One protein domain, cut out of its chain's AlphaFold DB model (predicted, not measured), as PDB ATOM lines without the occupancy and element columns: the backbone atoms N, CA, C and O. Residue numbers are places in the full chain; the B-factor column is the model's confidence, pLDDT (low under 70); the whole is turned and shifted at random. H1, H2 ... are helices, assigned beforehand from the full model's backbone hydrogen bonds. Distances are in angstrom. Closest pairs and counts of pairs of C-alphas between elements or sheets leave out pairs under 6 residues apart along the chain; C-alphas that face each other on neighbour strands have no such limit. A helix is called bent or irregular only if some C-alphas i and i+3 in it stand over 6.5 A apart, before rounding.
ATOM      1  N   VAL A 266      81.846  -8.104  34.766       82.12
ATOM      2  CA  VAL A 266      82.552  -8.977  33.811       82.12
ATOM      3  C   VAL A 266      81.681  -9.220  32.586       82.12
ATOM      4  O   VAL A 266      82.169  -9.159  31.452       82.12
ATOM      5  N   LEU A 267      80.392  -9.476  32.810       84.88
ATOM      6  CA  LEU A 267      79.430  -9.653  31.734       84.88
ATOM      7  C   LEU A 267      79.276  -8.362  30.930       84.88
ATOM      8  O   LEU A 267      79.441  -8.393  29.713       84.88
ATOM      9  N   VAL A 268      79.080  -7.226  31.603       85.94
ATOM     10  CA  VAL A 268      78.956  -5.908  30.961       85.94
ATOM     11  C   VAL A 268      80.186  -5.595  30.107       85.94
ATOM     12  O   VAL A 268      80.043  -5.236  28.939       85.94
ATOM     13  N   ASN A 269      81.401  -5.805  30.627       86.50
ATOM     14  CA  ASN A 269      82.628  -5.615  29.844       86.50
ATOM     15  C   ASN A 269      82.692  -6.534  28.613       86.50
ATOM     16  O   ASN A 269      83.136  -6.111  27.546       86.50
ATOM     17  N   THR A 270      82.216  -7.775  28.736       87.12
ATOM     18  CA  THR A 270      82.163  -8.720  27.613       87.12
ATOM     19  C   THR A 270      81.123  -8.297  26.568       87.12
ATOM     20  O   THR A 270      81.403  -8.371  25.372       87.12
ATOM     21  N   CYS A 271      79.957  -7.802  26.992       89.38
ATOM     22  CA  CYS A 271      78.941  -7.237  26.101       89.38
ATOM     23  C   CYS A 271      79.480  -6.018  25.345       89.38
ATOM     24  O   CYS A 271      79.310  -5.930  24.132       89.38
ATOM     25  N   ILE A 272      80.194  -5.117  26.030       89.44
ATOM     26  CA  ILE A 272      80.862  -3.964  25.408       89.44
ATOM     27  C   ILE A 272      81.827  -4.426  24.313       89.44
ATOM     28  O   ILE A 272      81.776  -3.925  23.188       89.44
ATOM     29  N   ASP A 273      82.678  -5.411  24.612       87.94
ATOM     30  CA  ASP A 273      83.627  -5.949  23.637       87.94
ATOM     31  C   ASP A 273      82.927  -6.593  22.433       87.94
ATOM     32  O   ASP A 273      83.368  -6.401  21.295       87.94
ATOM     33  N   ALA A 274      81.828  -7.317  22.660       87.69
ATOM     34  CA  ALA A 274      81.026  -7.917  21.599       87.69
ATOM     35  C   ALA A 274      80.395  -6.845  20.693       87.69
ATOM     36  O   ALA A 274      80.575  -6.891  19.475       87.69
ATOM     37  N   VAL A 275      79.743  -5.831  21.275       89.19
ATOM     38  CA  VAL A 275      79.086  -4.737  20.538       89.19
ATOM     39  C   VAL A 275      80.099  -3.933  19.716       89.19
ATOM     40  O   VAL A 275      79.882  -3.699  18.527       89.19
ATOM     41  N   VAL A 276      81.249  -3.566  20.296       88.38
ATOM     42  CA  VAL A 276      82.303  -2.833  19.569       88.38
ATOM     43  C   VAL A 276      82.892  -3.683  18.441       88.38
ATOM     44  O   VAL A 276      83.117  -3.182  17.335       88.38
ATOM     45  N   ARG A 277      83.129  -4.979  18.681       86.69
ATOM     46  CA  ARG A 277      83.630  -5.902  17.652       86.69
ATOM     47  C   ARG A 277      82.643  -6.039  16.494       86.69
ATOM     48  O   ARG A 277      83.071  -5.965  15.342       86.69
ATOM     49  N   MET A 278      81.353  -6.202  16.788       83.06
ATOM     50  CA  MET A 278      80.295  -6.283  15.778       83.06
ATOM     51  C   MET A 278      80.202  -4.995  14.963       83.06
ATOM     52  O   MET A 278      80.231  -5.061  13.735       83.06
ATOM     53  N   SER A 279      80.186  -3.836  15.630       84.50
ATOM     54  CA  SER A 279      80.133  -2.531  14.966       84.50
ATOM     55  C   SER A 279      81.285  -2.360  13.973       84.50
ATOM     56  O   SER A 279      81.072  -2.073  12.796       84.50
ATOM     57  N   ARG A 280      82.517  -2.673  14.394       83.06
ATOM     58  CA  ARG A 280      83.697  -2.633  13.517       83.06
ATOM     59  C   ARG A 280      83.615  -3.603  12.348       83.06
ATOM     60  O   ARG A 280      84.001  -3.239  11.239       83.06
ATOM     61  N   ALA A 281      83.178  -4.836  12.593       78.31
ATOM     62  CA  ALA A 281      83.088  -5.859  11.558       78.31
ATOM     63  C   ALA A 281      82.060  -5.466  10.488       78.31
ATOM     64  O   ALA A 281      82.379  -5.490   9.299       78.31
ATOM     65  N   LEU A 282      80.868  -5.034  10.908       74.88
ATOM     66  CA  LEU A 282      79.799  -4.603  10.008       74.88
ATOM     67  C   LEU A 282      80.162  -3.307   9.277       74.88
ATOM     68  O   LEU A 282      79.998  -3.241   8.063       74.88
ATOM     69  N   HIS A 283      80.741  -2.323   9.968       78.75
ATOM     70  CA  HIS A 283      81.212  -1.084   9.346       78.75
ATOM     71  C   HIS A 283      82.322  -1.352   8.318       78.75
ATOM     72  O   HIS A 283      82.309  -0.828   7.202       78.75
ATOM     73  N   SER A 284      83.283  -2.221   8.648       75.69
ATOM     74  CA  SER A 284      84.327  -2.616   7.700       75.69
ATOM     75  C   SER A 284      83.757  -3.375   6.501       75.69
ATOM     76  O   SER A 284      84.283  -3.214   5.402       75.69
ATOM     77  N   ALA A 285      82.735  -4.210   6.691       67.25
ATOM     78  CA  ALA A 285      82.075  -4.908   5.594       67.25
ATOM     79  C   ALA A 285      81.302  -3.927   4.699       67.25
ATOM     80  O   ALA A 285      81.449  -3.979   3.483       67.25
ATOM     81  N   ALA A 286      80.567  -2.982   5.293       62.88
ATOM     82  CA  ALA A 286      79.810  -1.958   4.574       62.88
ATOM     83  C   ALA A 286      80.709  -1.019   3.746       62.88
ATOM     84  O   ALA A 286      80.340  -0.602   2.652       62.88
ATOM     85  N   THR A 287      81.916  -0.712   4.232       65.38
ATOM     86  CA  THR A 287      82.874   0.167   3.534       65.38
ATOM     87  C   THR A 287      83.705  -0.543   2.456       65.38
ATOM     88  O   THR A 287      84.309   0.118   1.603       65.38
ATOM     89  N   LYS A 288      83.758  -1.884   2.448       60.19
ATOM     90  CA  LYS A 288      84.485  -2.665   1.434       60.19
ATOM     91  C   LYS A 288      83.648  -2.780   0.149       60.19
ATOM     92  O   LYS A 288      82.611  -3.429   0.107       60.19
ATOM     93  N   ARG A 289      84.137  -2.146  -0.926       48.19
ATOM     94  CA  ARG A 289      83.494  -2.019  -2.253       48.19
ATOM     95  C   ARG A 289      83.461  -3.329  -3.067       48.19
ATOM     96  O   ARG A 289      84.106  -3.417  -4.105       48.19
ATOM     97  N   THR A 290      82.725  -4.347  -2.630       46.88
ATOM     98  CA  THR A 290      82.396  -5.518  -3.472       46.88
ATOM     99  C   THR A 290      80.881  -5.646  -3.623       46.88
ATOM    100  O   THR A 290      80.170  -5.784  -2.632       46.88
ATOM    101  N   VAL A 291      80.396  -5.600  -4.869       43.25
ATOM    102  CA  VAL A 291      78.987  -5.370  -5.257       43.25
ATOM    103  C   VAL A 291      77.981  -6.333  -4.601       43.25
ATOM    104  O   VAL A 291      76.900  -5.904  -4.216       43.25
ATOM    105  N   HIS A 292      78.328  -7.609  -4.401       42.19
ATOM    106  CA  HIS A 292      77.413  -8.599  -3.806       42.19
ATOM    107  C   HIS A 292      77.292  -8.494  -2.272       42.19
ATOM    108  O   HIS A 292      76.253  -8.813  -1.700       42.19
ATOM    109  N   TRP A 293      78.333  -7.989  -1.604       42.47
ATOM    110  CA  TRP A 293      78.338  -7.763  -0.154       42.47
ATOM    111  C   TRP A 293      77.679  -6.439   0.237       42.47
ATOM    112  O   TRP A 293      77.329  -6.259   1.403       42.47
ATOM    113  N   TYR A 294      77.500  -5.534  -0.729       40.91
ATOM    114  CA  TYR A 294      76.982  -4.189  -0.514       40.91
ATOM    115  C   TYR A 294      75.553  -4.216   0.038       40.91
ATOM    116  O   TYR A 294      75.301  -3.672   1.104       40.91
ATOM    117  N   THR A 295      74.628  -4.931  -0.602       53.22
ATOM    118  CA  THR A 295      73.205  -4.893  -0.220       53.22
ATOM    119  C   THR A 295      72.922  -5.584   1.114       53.22
ATOM    120  O   THR A 295      72.269  -5.011   1.984       53.22
ATOM    121  N   THR A 296      73.439  -6.793   1.330       60.12
ATOM    122  CA  THR A 296      73.215  -7.546   2.576       60.12
ATOM    123  C   THR A 296      73.974  -6.965   3.768       60.12
ATOM    124  O   THR A 296      73.402  -6.867   4.855       60.12
ATOM    125  N   SER A 297      75.230  -6.538   3.597       62.38
ATOM    126  CA  SER A 297      76.026  -6.003   4.715       62.38
ATOM    127  C   SER A 297      75.610  -4.587   5.093       62.38
ATOM    128  O   SER A 297      75.584  -4.278   6.279       62.38
ATOM    129  N   GLN A 298      75.237  -3.744   4.124       66.50
ATOM    130  CA  GLN A 298      74.728  -2.401   4.407       66.50
ATOM    131  C   GLN A 298      73.372  -2.460   5.112       66.50
ATOM    132  O   GLN A 298      73.157  -1.726   6.072       66.50
ATOM    133  N   THR A 299      72.497  -3.393   4.716       74.81
ATOM    134  CA  THR A 299      71.220  -3.617   5.411       74.81
ATOM    135  C   THR A 299      71.452  -4.085   6.849       74.81
ATOM    136  O   THR A 299      70.856  -3.542   7.773       74.81
ATOM    137  N   ARG A 300      72.366  -5.044   7.074       74.25
ATOM    138  CA  ARG A 300      72.721  -5.512   8.429       74.25
ATOM    139  C   ARG A 300      73.388  -4.432   9.277       74.25
ATOM    140  O   ARG A 300      73.099  -4.343  10.465       74.25
ATOM    141  N   TYR A 301      74.268  -3.625   8.686       80.44
ATOM    142  CA  TYR A 301      74.890  -2.490   9.366       80.44
ATOM    143  C   TYR A 301      73.840  -1.450   9.764       80.44
ATOM    144  O   TYR A 301      73.799  -1.069  10.927       80.44
ATOM    145  N   GLY A 302      72.930  -1.084   8.854       80.69
ATOM    146  CA  GLY A 302      71.825  -0.171   9.152       80.69
ATOM    147  C   GLY A 302      70.880  -0.708  10.230       80.69
ATOM    148  O   GLY A 302      70.529   0.018  11.150       80.69
ATOM    149  N   GLN A 303      70.520  -1.996  10.190       84.50
ATOM    150  CA  GLN A 303      69.728  -2.639  11.251       84.50
ATOM    151  C   GLN A 303      70.436  -2.595  12.609       84.50
ATOM    152  O   GLN A 303      69.808  -2.313  13.626       84.50
ATOM    153  N   PHE A 304      71.742  -2.860  12.630       86.12
ATOM    154  CA  PHE A 304      72.542  -2.794  13.849       86.12
ATOM    155  C   PHE A 304      72.647  -1.361  14.385       86.12
ATOM    156  O   PHE A 304      72.486  -1.143  15.581       86.12
ATOM    157  N   GLU A 305      72.854  -0.376  13.510       87.75
ATOM    158  CA  GLU A 305      72.882   1.040  13.877       87.75
ATOM    159  C   GLU A 305      71.523   1.510  14.420       87.75
ATOM    160  O   GLU A 305      71.474   2.161  15.462       87.75
ATOM    161  N   MET A 306      70.412   1.095  13.802       89.00
ATOM    162  CA  MET A 306      69.066   1.358  14.324       89.00
ATOM    163  C   MET A 306      68.839   0.713  15.692       89.00
ATOM    164  O   MET A 306      68.229   1.335  16.562       89.00
ATOM    165  N   TRP A 307      69.337  -0.507  15.919       91.38
ATOM    166  CA  TRP A 307      69.260  -1.143  17.237       91.38
ATOM    167  C   TRP A 307      70.083  -0.382  18.283       91.38
ATOM    168  O   TRP A 307      69.614  -0.212  19.406       91.38
ATOM    169  N   LEU A 308      71.261   0.145  17.923       90.62
ATOM    170  CA  LEU A 308      72.014   1.025  18.819       90.62
ATOM    171  C   LEU A 308      71.194   2.276  19.165       90.62
ATOM    172  O   LEU A 308      71.034   2.589  20.341       90.62
ATOM    173  N   GLN A 309      70.636   2.961  18.163       88.69
ATOM    174  CA  GLN A 309      69.896   4.219  18.341       88.69
ATOM    175  C   GLN A 309      68.575   4.067  19.102       88.69
ATOM    176  O   GLN A 309      68.179   4.976  19.825       88.69
ATOM    177  N   SER A 310      67.870   2.950  18.936       87.19
ATOM    178  CA  SER A 310      66.558   2.738  19.557       87.19
ATOM    179  C   SER A 310      66.652   1.780  20.741       87.19
ATOM    180  O   SER A 310      66.570   2.237  21.878       87.19
ATOM    181  N   GLY A 311      66.888   0.490  20.490       86.88
ATOM    182  CA  GLY A 311      66.902  -0.568  21.507       86.88
ATOM    183  C   GLY A 311      67.930  -0.335  22.613       86.88
ATOM    184  O   GLY A 311      67.568  -0.023  23.749       86.88
ATOM    185  N   LEU A 312      69.227  -0.398  22.285       89.69
ATOM    186  CA  LEU A 312      70.284  -0.272  23.297       89.69
ATOM    187  C   LEU A 312      70.254   1.094  23.997       89.69
ATOM    188  O   LEU A 312      70.430   1.166  25.211       89.69
ATOM    189  N   SER A 313      70.000   2.173  23.252       89.38
ATOM    190  CA  SER A 313      69.871   3.525  23.812       89.38
ATOM    191  C   SER A 313      68.728   3.636  24.819       89.38
ATOM    192  O   SER A 313      68.905   4.214  25.891       89.38
ATOM    193  N   GLN A 314      67.561   3.069  24.499       89.00
ATOM    194  CA  GLN A 314      66.414   3.052  25.399       89.00
ATOM    195  C   GLN A 314      66.714   2.234  26.656       89.00
ATOM    196  O   GLN A 314      66.452   2.720  27.754       89.00
ATOM    197  N   GLN A 315      67.315   1.048  26.516       88.06
ATOM    198  CA  GLN A 315      67.667   0.214  27.664       88.06
ATOM    199  C   GLN A 315      68.688   0.904  28.572       88.06
ATOM    200  O   GLN A 315      68.482   0.970  29.782       88.06
ATOM    201  N   LEU A 316      69.748   1.491  28.007       88.44
ATOM    202  CA  LEU A 316      70.714   2.279  28.776       88.44
ATOM    203  C   LEU A 316      70.038   3.455  29.492       88.44
ATOM    204  O   LEU A 316      70.362   3.718  30.644       88.44
ATOM    205  N   GLY A 317      69.065   4.111  28.856       84.12
ATOM    206  CA  GLY A 317      68.281   5.192  29.459       84.12
ATOM    207  C   GLY A 317      67.480   4.788  30.705       84.12
ATOM    208  O   GLY A 317      67.134   5.659  31.499       84.12
ATOM    209  N   THR A 318      67.218   3.492  30.919       85.50
ATOM    210  CA  THR A 318      66.549   2.987  32.136       85.50
ATOM    211  C   THR A 318      67.501   2.741  33.310       85.50
ATOM    212  O   THR A 318      67.050   2.554  34.441       85.50
ATOM    213  N   LEU A 319      68.817   2.741  33.071       86.12
ATOM    214  CA  LEU A 319      69.821   2.437  34.089       86.12
ATOM    215  C   LEU A 319      70.165   3.649  34.955       86.12
ATOM    216  O   LEU A 319      69.925   4.807  34.610       86.12
ATOM    217  N   LYS A 320      70.811   3.389  36.098       88.69
ATOM    218  CA  LYS A 320      71.331   4.465  36.949       88.69
ATOM    219  C   LYS A 320      72.419   5.248  36.199       88.69
ATOM    220  O   LYS A 320      73.266   4.633  35.546       88.69
ATOM    221  N   PRO A 321      72.516   6.582  36.371       87.88
ATOM    222  CA  PRO A 321      73.532   7.392  35.696       87.88
ATOM    223  C   PRO A 321      74.975   6.904  35.894       87.88
ATOM    224  O   PRO A 321      75.795   7.052  34.993       87.88
ATOM    225  N   SER A 322      75.307   6.306  37.042       86.94
ATOM    226  CA  SER A 322      76.631   5.719  37.296       86.94
ATOM    227  C   SER A 322      76.940   4.522  36.389       86.94
ATOM    228  O   SER A 322      78.056   4.419  35.882       86.94
ATOM    229  N   GLN A 323      75.958   3.655  36.135       87.06
ATOM    230  CA  GLN A 323      76.096   2.487  35.259       87.06
ATOM    231  C   GLN A 323      76.204   2.912  33.792       87.06
ATOM    232  O   GLN A 323      77.082   2.431  33.079       87.06
ATOM    233  N   ILE A 324      75.396   3.893  33.369       90.06
ATOM    234  CA  ILE A 324      75.493   4.484  32.024       90.06
ATOM    235  C   ILE A 324      76.893   5.071  31.806       90.06
ATOM    236  O   ILE A 324      77.534   4.793  30.792       90.06
ATOM    237  N   LYS A 325      77.408   5.835  32.781       89.88
ATOM    238  CA  LYS A 325      78.764   6.403  32.722       89.88
ATOM    239  C   LYS A 325      79.834   5.321  32.619       89.88
ATOM    240  O   LYS A 325      80.743   5.439  31.797       89.88
ATOM    241  N   ALA A 326      79.730   4.259  33.419       88.81
ATOM    242  CA  ALA A 326      80.666   3.142  33.370       88.81
ATOM    243  C   ALA A 326      80.665   2.472  31.986       88.81
ATOM    244  O   ALA A 326      81.734   2.319  31.391       88.81
ATOM    245  N   PHE A 327      79.480   2.177  31.441       91.50
ATOM    246  CA  PHE A 327      79.316   1.572  30.122       91.50
ATOM    247  C   PHE A 327      79.907   2.448  29.010       91.50
ATOM    248  O   PHE A 327      80.821   2.024  28.301       91.50
ATOM    249  N   LEU A 328      79.448   3.698  28.895       91.94
ATOM    250  CA  LEU A 328      79.894   4.620  27.847       91.94
ATOM    251  C   LEU A 328      81.396   4.911  27.947       91.94
ATOM    252  O   LEU A 328      82.084   4.915  26.928       91.94
ATOM    253  N   SER A 329      81.936   5.081  29.161       92.19
ATOM    254  CA  SER A 329      83.375   5.313  29.342       92.19
ATOM    255  C   SER A 329      84.219   4.110  28.910       92.19
ATOM    256  O   SER A 329      85.310   4.271  28.366       92.19
ATOM    257  N   ALA A 330      83.722   2.891  29.129       91.12
ATOM    258  CA  ALA A 330      84.394   1.669  28.715       91.12
ATOM    259  C   ALA A 330      84.308   1.447  27.199       91.12
ATOM    260  O   ALA A 330      85.303   1.023  26.619       91.12
ATOM    261  N   VAL A 331      83.191   1.793  26.548       91.75
ATOM    262  CA  VAL A 331      83.076   1.797  25.076       91.75
ATOM    263  C   VAL A 331      84.042   2.812  24.461       91.75
ATOM    264  O   VAL A 331      84.752   2.489  23.508       91.75
ATOM    265  N   ALA A 332      84.111   4.021  25.025       89.38
ATOM    266  CA  ALA A 332      84.881   5.142  24.488       89.38
ATOM    267  C   ALA A 332      86.373   4.844  24.308       89.38
ATOM    268  O   ALA A 332      86.986   5.306  23.348       89.38
ATOM    269  N   VAL A 333      86.954   4.044  25.204       87.56
ATOM    270  CA  VAL A 333      88.385   3.717  25.159       87.56
ATOM    271  C   VAL A 333      88.726   2.545  24.237       87.56
ATOM    272  O   VAL A 333      89.901   2.220  24.058       87.56
ATOM    273  N   LYS A 334      87.724   1.874  23.657       85.94
ATOM    274  CA  LYS A 334      87.954   0.746  22.751       85.94
ATOM    275  C   LYS A 334      88.264   1.262  21.340       85.94
ATOM    276  O   LYS A 334      87.628   2.208  20.870       85.94
ATOM    277  N   PRO A 335      89.188   0.622  20.598       79.69
ATOM    278  CA  PRO A 335      89.384   0.932  19.185       79.69
ATOM    279  C   PRO A 335      88.067   0.735  18.431       79.69
ATOM    280  O   PRO A 335      87.466  -0.330  18.551       79.69
ATOM    281  N   GLY A 336      87.622   1.738  17.669       78.25
ATOM    282  CA  GLY A 336      86.324   1.718  16.980       78.25
ATOM    283  C   GLY A 336      85.108   1.998  17.871       78.25
ATOM    284  O   GLY A 336      83.989   1.913  17.379       78.25
ATOM    285  N   GLY A 337      85.300   2.359  19.146       84.50
ATOM    286  CA  GLY A 337      84.209   2.683  20.075       84.50
ATOM    287  C   GLY A 337      83.302   3.821  19.595       84.50
ATOM    288  O   GLY A 337      82.115   3.831  19.901       84.50
ATOM    289  N   HIS A 338      83.822   4.726  18.761       82.38
ATOM    290  CA  HIS A 338      83.036   5.773  18.107       82.38
ATOM    291  C   HIS A 338      81.841   5.253  17.307       82.38
ATOM    292  O   HIS A 338      80.765   5.833  17.375       82.38
ATOM    293  N   LEU A 339      82.010   4.122  16.619       84.31
ATOM    294  CA  LEU A 339      80.961   3.502  15.808       84.31
ATOM    295  C   LEU A 339      79.783   2.994  16.657       84.31
ATOM    296  O   LEU A 339      78.759   2.584  16.120       84.31
ATOM    297  N   VAL A 340      79.951   2.948  17.980       89.69
ATOM    298  CA  VAL A 340      78.904   2.610  18.949       89.69
ATOM    299  C   VAL A 340      78.417   3.870  19.660       89.69
ATOM    300  O   VAL A 340      77.217   4.042  19.838       89.69
ATOM    301  N   LEU A 341      79.332   4.763  20.050       87.69
ATOM    302  CA  LEU A 341      78.989   5.996  20.757       87.69
ATOM    303  C   LEU A 341      78.150   6.955  19.916       87.69
ATOM    304  O   LEU A 341      77.185   7.489  20.444       87.69
ATOM    305  N   ASP A 342      78.485   7.174  18.643       86.69
ATOM    306  CA  ASP A 342      77.795   8.189  17.834       86.69
ATOM    307  C   ASP A 342      76.300   7.864  17.675       86.69
ATOM    308  O   ASP A 342      75.476   8.726  17.985       86.69
ATOM    309  N   PRO A 343      75.905   6.620  17.326       88.50
ATOM    310  CA  PRO A 343      74.497   6.229  17.322       88.50
ATOM    311  C   PRO A 343      73.813   6.381  18.692       88.50
ATOM    312  O   PRO A 343      72.678   6.847  18.763       88.50
ATOM    313  N   LEU A 344      74.494   6.021  19.788       87.62
ATOM    314  CA  LEU A 344      73.931   6.124  21.141       87.62
ATOM    315  C   LEU A 344      73.690   7.582  21.555       87.62
ATOM    316  O   LEU A 344      72.650   7.898  22.126       87.62
ATOM    317  N   ILE A 345      74.635   8.473  21.259       83.06
ATOM    318  CA  ILE A 345      74.554   9.900  21.595       83.06
ATOM    319  C   ILE A 345      73.463  10.573  20.757       83.06
ATOM    320  O   ILE A 345      72.606  11.266  21.301       83.06
ATOM    321  N   ASN A 346      73.430  10.287  19.453       83.69
ATOM    322  CA  ASN A 346      72.456  10.866  18.525       83.69
ATOM    323  C   ASN A 346      71.014  10.391  18.771       83.69
ATOM    324  O   ASN A 346      70.081  10.995  18.248       83.69
ATOM    325  N   SER A 347      70.803   9.344  19.576       85.81
ATOM    326  CA  SER A 347      69.458   8.881  19.942       85.81
ATOM    327  C   SER A 347      68.665   9.877  20.799       85.81
ATOM    328  O   SER A 347      67.440   9.777  20.886       85.81
ATOM    329  N   GLY A 348      69.354  10.775  21.519       82.19
ATOM    330  CA  GLY A 348      68.753  11.672  22.511       82.19
ATOM    331  C   GLY A 348      68.176  10.977  23.755       82.19
ATOM    332  O   GLY A 348      67.573  11.638  24.598       82.19
ATOM    333  N   LYS A 349      68.341   9.653  23.908       85.69
ATOM    334  CA  LYS A 349      67.844   8.890  25.072       85.69
ATOM    335  C   LYS A 349      68.738   9.011  26.303       85.69
ATOM    336  O   LYS A 349      68.293   8.736  27.413       85.69
ATOM    337  N   ILE A 350      69.989   9.423  26.110       85.38
ATOM    338  CA  ILE A 350      70.964   9.611  27.181       85.38
ATOM    339  C   ILE A 350      71.201  11.108  27.350       85.38
ATOM    340  O   ILE A 350      71.584  11.792  26.405       85.38
ATOM    341  N   GLY A 351      70.994  11.613  28.567       83.69
ATOM    342  CA  GLY A 351      71.187  13.030  28.859       83.69
ATOM    343  C   GLY A 351      72.635  13.481  28.592       83.69
ATOM    344  O   GLY A 351      73.578  12.789  28.991       83.69
ATOM    345  N   PRO A 352      72.847  14.666  28.004       83.31
ATOM    346  CA  PRO A 352      74.169  15.126  27.569       83.31
ATOM    347  C   PRO A 352      75.166  15.317  28.708       83.31
ATOM    348  O   PRO A 352      76.353  15.040  28.564       83.31
ATOM    349  N   SER A 353      74.677  15.690  29.892       85.50
ATOM    350  CA  SER A 353      75.482  15.748  31.116       85.50
ATOM    351  C   SER A 353      76.075  14.382  31.494       85.50
ATOM    352  O   SER A 353      77.218  14.317  31.947       85.50
ATOM    353  N   VAL A 354      75.333  13.289  31.267       88.31
ATOM    354  CA  VAL A 354      75.774  11.911  31.544       88.31
ATOM    355  C   VAL A 354      76.797  11.454  30.509       88.31
ATOM    356  O   VAL A 354      77.817  10.876  30.885       88.31
ATOM    357  N   VAL A 355      76.555  11.752  29.228       87.81
ATOM    358  CA  VAL A 355      77.503  11.481  28.134       87.81
ATOM    359  C   VAL A 355      78.822  12.209  28.382       87.81
ATOM    360  O   VAL A 355      79.882  11.585  28.348       87.81
ATOM    361  N   PHE A 356      78.758  13.501  28.709       89.06
ATOM    362  CA  PHE A 356      79.931  14.313  29.016       89.06
ATOM    363  C   PHE A 356      80.750  13.714  30.164       89.06
ATOM    364  O   PHE A 356      81.956  13.526  30.024       89.06
ATOM    365  N   ASP A 357      80.102  13.343  31.272       89.44
ATOM    366  CA  ASP A 357      80.791  12.729  32.414       89.44
ATOM    367  C   ASP A 357      81.437  11.388  32.049       89.44
ATOM    368  O   ASP A 357      82.529  11.073  32.520       89.44
ATOM    369  N   ALA A 358      80.786  10.592  31.202       91.19
ATOM    370  CA  ALA A 358      81.325   9.316  30.753       91.19
ATOM    371  C   ALA A 358      82.567   9.490  29.868       91.19
ATOM    372  O   ALA A 358      83.563   8.784  30.044       91.19
ATOM    373  N   LEU A 359      82.522  10.441  28.933       90.25
ATOM    374  CA  LEU A 359      83.653  10.776  28.071       90.25
ATOM    375  C   LEU A 359      84.799  11.394  28.878       90.25
ATOM    376  O   LEU A 359      85.953  11.051  28.642       90.25
ATOM    377  N   ALA A 360      84.496  12.227  29.875       88.38
ATOM    378  CA  ALA A 360      85.474  12.771  30.812       88.38
ATOM    379  C   ALA A 360      86.185  11.654  31.592       88.38
ATOM    380  O   ALA A 360      87.415  11.600  31.625       88.38
ATOM    381  N   LEU A 361      85.421  10.707  32.151       89.25
ATOM    382  CA  LEU A 361      85.957   9.518  32.823       89.25
ATOM    383  C   LEU A 361      86.824   8.663  31.894       89.25
ATOM    384  O   LEU A 361      87.842   8.122  32.325       89.25
ATOM    385  N   ALA A 362      86.445   8.536  30.621       88.75
ATOM    386  CA  ALA A 362      87.254   7.845  29.624       88.75
ATOM    387  C   ALA A 362      88.563   8.592  29.340       88.75
ATOM    388  O   ALA A 362      89.618   7.966  29.291       88.75
ATOM    389  N   PHE A 363      88.499   9.917  29.194       87.56
ATOM    390  CA  PHE A 363      89.636  10.770  28.847       87.56
ATOM    391  C   PHE A 363      90.677  10.885  29.968       87.56
ATOM    392  O   PHE A 363      91.852  11.107  29.692       87.56
ATOM    393  N   MET A 364      90.266  10.672  31.223       84.56
ATOM    394  CA  MET A 364      91.166  10.603  32.379       84.56
ATOM    395  C   MET A 364      91.967   9.293  32.475       84.56
ATOM    396  O   MET A 364      92.876   9.202  33.300       84.56
ATOM    397  N   ARG A 365      91.660   8.258  31.676       82.00
ATOM    398  CA  ARG A 365      92.387   6.982  31.764       82.00
ATOM    399  C   ARG A 365      93.821   7.136  31.253       82.00
ATOM    400  O   ARG A 365      94.065   7.731  30.205       82.00
ATOM    401  N   ALA A 366      94.770   6.550  31.976       69.75
ATOM    402  CA  ALA A 366      96.166   6.529  31.560       69.75
ATOM    403  C   ALA A 366      96.354   5.732  30.255       69.75
ATOM    404  O   ALA A 366      95.638   4.763  29.993       69.75
ATOM    405  N   SER A 367      97.368   6.106  29.469       72.12
ATOM    406  CA  SER A 367      97.844   5.335  28.308       72.12
ATOM    407  C   SER A 367      96.834   5.167  27.163       72.12
ATOM    408  O   SER A 367      96.854   4.160  26.450       72.12
ATOM    409  N   LEU A 368      95.957   6.151  26.946       70.62
ATOM    410  CA  LEU A 368      95.129   6.186  25.740       70.62
ATOM    411  C   LEU A 368      96.006   6.338  24.494       70.62
ATOM    412  O   LEU A 368      96.910   7.174  24.446       70.62
ATOM    413  N   SER A 369      95.703   5.564  23.450       73.38
ATOM    414  CA  SER A 369      96.356   5.774  22.162       73.38
ATOM    415  C   SER A 369      95.953   7.139  21.584       73.38
ATOM    416  O   SER A 369      94.816   7.580  21.789       73.38
ATOM    417  N   PRO A 370      96.838   7.801  20.816       70.62
ATOM    418  CA  PRO A 370      96.550   9.064  20.143       70.62
ATOM    419  C   PRO A 370      95.173   9.136  19.465       70.62
ATOM    420  O   PRO A 370      94.428  10.089  19.683       70.62
ATOM    421  N   ALA A 371      94.819   8.118  18.679       68.44
ATOM    422  CA  ALA A 371      93.571   8.089  17.919       68.44
ATOM    423  C   ALA A 371      92.328   7.957  18.817       68.44
ATOM    424  O   ALA A 371      91.301   8.579  18.554       68.44
ATOM    425  N   VAL A 372      92.415   7.169  19.895       73.75
ATOM    426  CA  VAL A 372      91.315   7.023  20.862       73.75
ATOM    427  C   VAL A 372      91.135   8.319  21.650       73.75
ATOM    428  O   VAL A 372      90.014   8.808  21.764       73.75
ATOM    429  N   ALA A 373      92.229   8.917  22.129       74.50
ATOM    430  CA  ALA A 373      92.196  10.195  22.832       74.50
ATOM    431  C   ALA A 373      91.589  11.311  21.964       74.50
ATOM    432  O   ALA A 373      90.734  12.054  22.434       74.50
ATOM    433  N   GLU A 374      91.972  11.403  20.688       72.69
ATOM    434  CA  GLU A 374      91.402  12.388  19.760       72.69
ATOM    435  C   GLU A 374      89.901  12.167  19.530       72.69
ATOM    436  O   GLU A 374      89.118  13.115  19.584       72.69
ATOM    437  N   GLY A 375      89.478  10.913  19.342       74.94
ATOM    438  CA  GLY A 375      88.066  10.573  19.187       74.94
ATOM    439  C   GLY A 375      87.220  10.917  20.419       74.94
ATOM    440  O   GLY A 375      86.078  11.348  20.265       74.94
ATOM    441  N   ILE A 376      87.755  10.744  21.631       80.19
ATOM    442  CA  ILE A 376      87.073  11.134  22.875       80.19
ATOM    443  C   ILE A 376      87.025  12.661  23.004       80.19
ATOM    444  O   ILE A 376      85.966  13.217  23.283       80.19
ATOM    445  N   ALA A 377      88.147  13.343  22.755       79.12
ATOM    446  CA  ALA A 377      88.251  14.795  22.859       79.12
ATOM    447  C   ALA A 377      87.303  15.519  21.893       79.12
ATOM    448  O   ALA A 377      86.630  16.460  22.301       79.12
ATOM    449  N   ARG A 378      87.187  15.051  20.643       79.94
ATOM    450  CA  ARG A 378      86.259  15.621  19.652       79.94
ATOM    451  C   ARG A 378      84.812  15.587  20.158       79.94
ATOM    452  O   ARG A 378      84.144  16.610  20.165       79.94
ATOM    453  N   ARG A 379      84.381  14.455  20.721       80.06
ATOM    454  CA  ARG A 379      83.027  14.293  21.280       80.06
ATOM    455  C   ARG A 379      82.792  15.103  22.553       80.06
ATOM    456  O   ARG A 379      81.694  15.602  22.758       80.06
ATOM    457  N   LEU A 380      83.809  15.259  23.405       82.38
ATOM    458  CA  LEU A 380      83.729  16.166  24.559       82.38
ATOM    459  C   LEU A 380      83.463  17.610  24.117       82.38
ATOM    460  O   LEU A 380      82.701  18.319  24.774       82.38
ATOM    461  N   VAL A 381      84.070  18.021  23.002       79.94
ATOM    462  CA  VAL A 381      83.834  19.322  22.367       79.94
ATOM    463  C   VAL A 381      82.448  19.367  21.709       79.94
ATOM    464  O   VAL A 381      81.769  20.381  21.822       79.94
ATOM    465  N   ASP A 382      81.958  18.288  21.101       77.38
ATOM    466  CA  ASP A 382      80.599  18.260  20.535       77.38
ATOM    467  C   ASP A 382      79.518  18.390  21.627       77.38
ATOM    468  O   ASP A 382      78.579  19.171  21.490       77.38
ATOM    469  N   CYS A 383      79.694  17.727  22.778       74.25
ATOM    470  CA  CYS A 383      78.787  17.836  23.929       74.25
ATOM    471  C   CYS A 383      78.839  19.203  24.640       74.25
ATOM    472  O   CYS A 383      78.085  19.446  25.581       74.25
ATOM    473  N   GLN A 384      79.743  20.103  24.247       69.69
ATOM    474  CA  GLN A 384      80.055  21.303  25.019       69.69
ATOM    475  C   GLN A 384      78.889  22.306  25.081       69.69
ATOM    476  O   GLN A 384      78.760  23.013  26.081       69.69
ATOM    477  N   ALA A 385      78.046  22.375  24.045       67.38
ATOM    478  CA  ALA A 385      76.954  23.349  23.960       67.38
ATOM    479  C   ALA A 385      75.928  23.193  25.097       67.38
ATOM    480  O   ALA A 385      75.246  24.146  25.458       67.38
ATOM    481  N   GLU A 386      75.866  22.005  25.695       73.44
ATOM    482  CA  GLU A 386      74.841  21.604  26.658       73.44
ATOM    483  C   GLU A 386      75.387  21.536  28.100       73.44
ATOM    484  O   GLU A 386      74.712  21.065  29.016       73.44
ATOM    485  N   ILE A 387      76.621  22.011  28.319       82.56
ATOM    486  CA  ILE A 387      77.355  21.924  29.591       82.56
ATOM    487  C   ILE A 387      77.779  23.318  30.067       82.56
ATOM    488  O   ILE A 387      78.106  24.173  29.249       82.56
ATOM    489  N   SER A 388      77.808  23.562  31.383       85.75
ATOM    490  CA  SER A 388      78.256  24.840  31.958       85.75
ATOM    491  C   SER A 388      79.776  25.039  31.864       85.75
ATOM    492  O   SER A 388      80.556  24.084  31.912       85.75
TER     493      SER A 388
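Overview. This is residues 266 to 388 of the 766 residues of an uncharacterized protein of Perkinsus olseni (UniProt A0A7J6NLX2). Two long helices, H1 and H2, form a hairpin that opens like a V away from its tight link, and the short helix H4, near the middle of the domain, packs across one side of the V on both of them. H3 packs on H1 and H4 toward the open end of the V, and a second hairpin, H5 and H6, packs with H5 on H3, away from both H1 and H2. The printed part has 123 residues with six named helices, H1 to H6 in that order, and no named strand; the class is all helix, and the packing of its helices is mostly crossed. The whole is compact, with a radius of gyration of the C-alphas of 14.7 A and spans of 48 by 33 by 32 A.

Along the chain. The longest helix, H2, takes residues 291 to 317 and measures 37.8 A; it is only just irregular, with C-alphas 309 and 312 6.7 A apart. H1, residues 266 to 287, measures 31.6 A and begins at C-alpha 266, (82.552, -8.977, 33.811). H3 is residues 321 to 332, 16.1 A; H4 is residues 338 to 346, 11.7 A; H5 is residues 352 to 363, 16.1 A. H6, residues 370 to 386, measures 25.9 A and ends at C-alpha 386, (74.841, 21.604, 26.658); it is irregular, with C-alphas 382 and 385 7.1 A apart.

Arrangement. H2 touches H1 with residues 293 to 304 alone, closest at the C-alphas of Gln 298 and Ala 286, 5.1 A; this hairpin has a shallow tilt of 33 degrees, only just short of steep, opposite ways. H2 touches H4 with residues 305 to 313 alone, closest at the C-alphas of Gln 309 and Pro 343, 5.1 A, at a steep tilt of 54 degrees. H1 touches H4 with residues 275 to 283 alone, about perpendicular at 82 degrees; the closest C-alphas, of Ser 279 and Leu 339, are 6.1 A apart. H1 touches H3 with residues 268 to 276 alone, closest at the C-alphas of Ile 272 and Val 331, 6.2 A. H3 and H4 form a hairpin, closest at the C-alphas of Ala 332 and His 338, 6.7 A. H3 touches H5 at a steep tilt of 50 degrees, with the C-alphas of Lys 325 and Ala 358 closest at 4.3 A. H5 and H6 form a hairpin at a shallow tilt of 24 degrees, opposite ways, with the C-alphas of Phe 356 and Leu 380 closest at 6.1 A. H5 and H6 are apart from H1 and H2. In H1, H3 and H5 every O i to N i+4 pair is within hydrogen-bond range; in H2 19 of 23 are, in H4 4 of 5 and in H6 10 of 13.

Size, cuts and confidence. The two C-alphas farthest apart, those of His 292 and Ser 388, are 49.0 A apart. The printed part has no cut; the link from H5 to H6 is short, and the other links are tight. The mean pLDDT of the printed part is 80.5, and it is under 70 in residues 285 to 298, 366, 371 and 384 to 385.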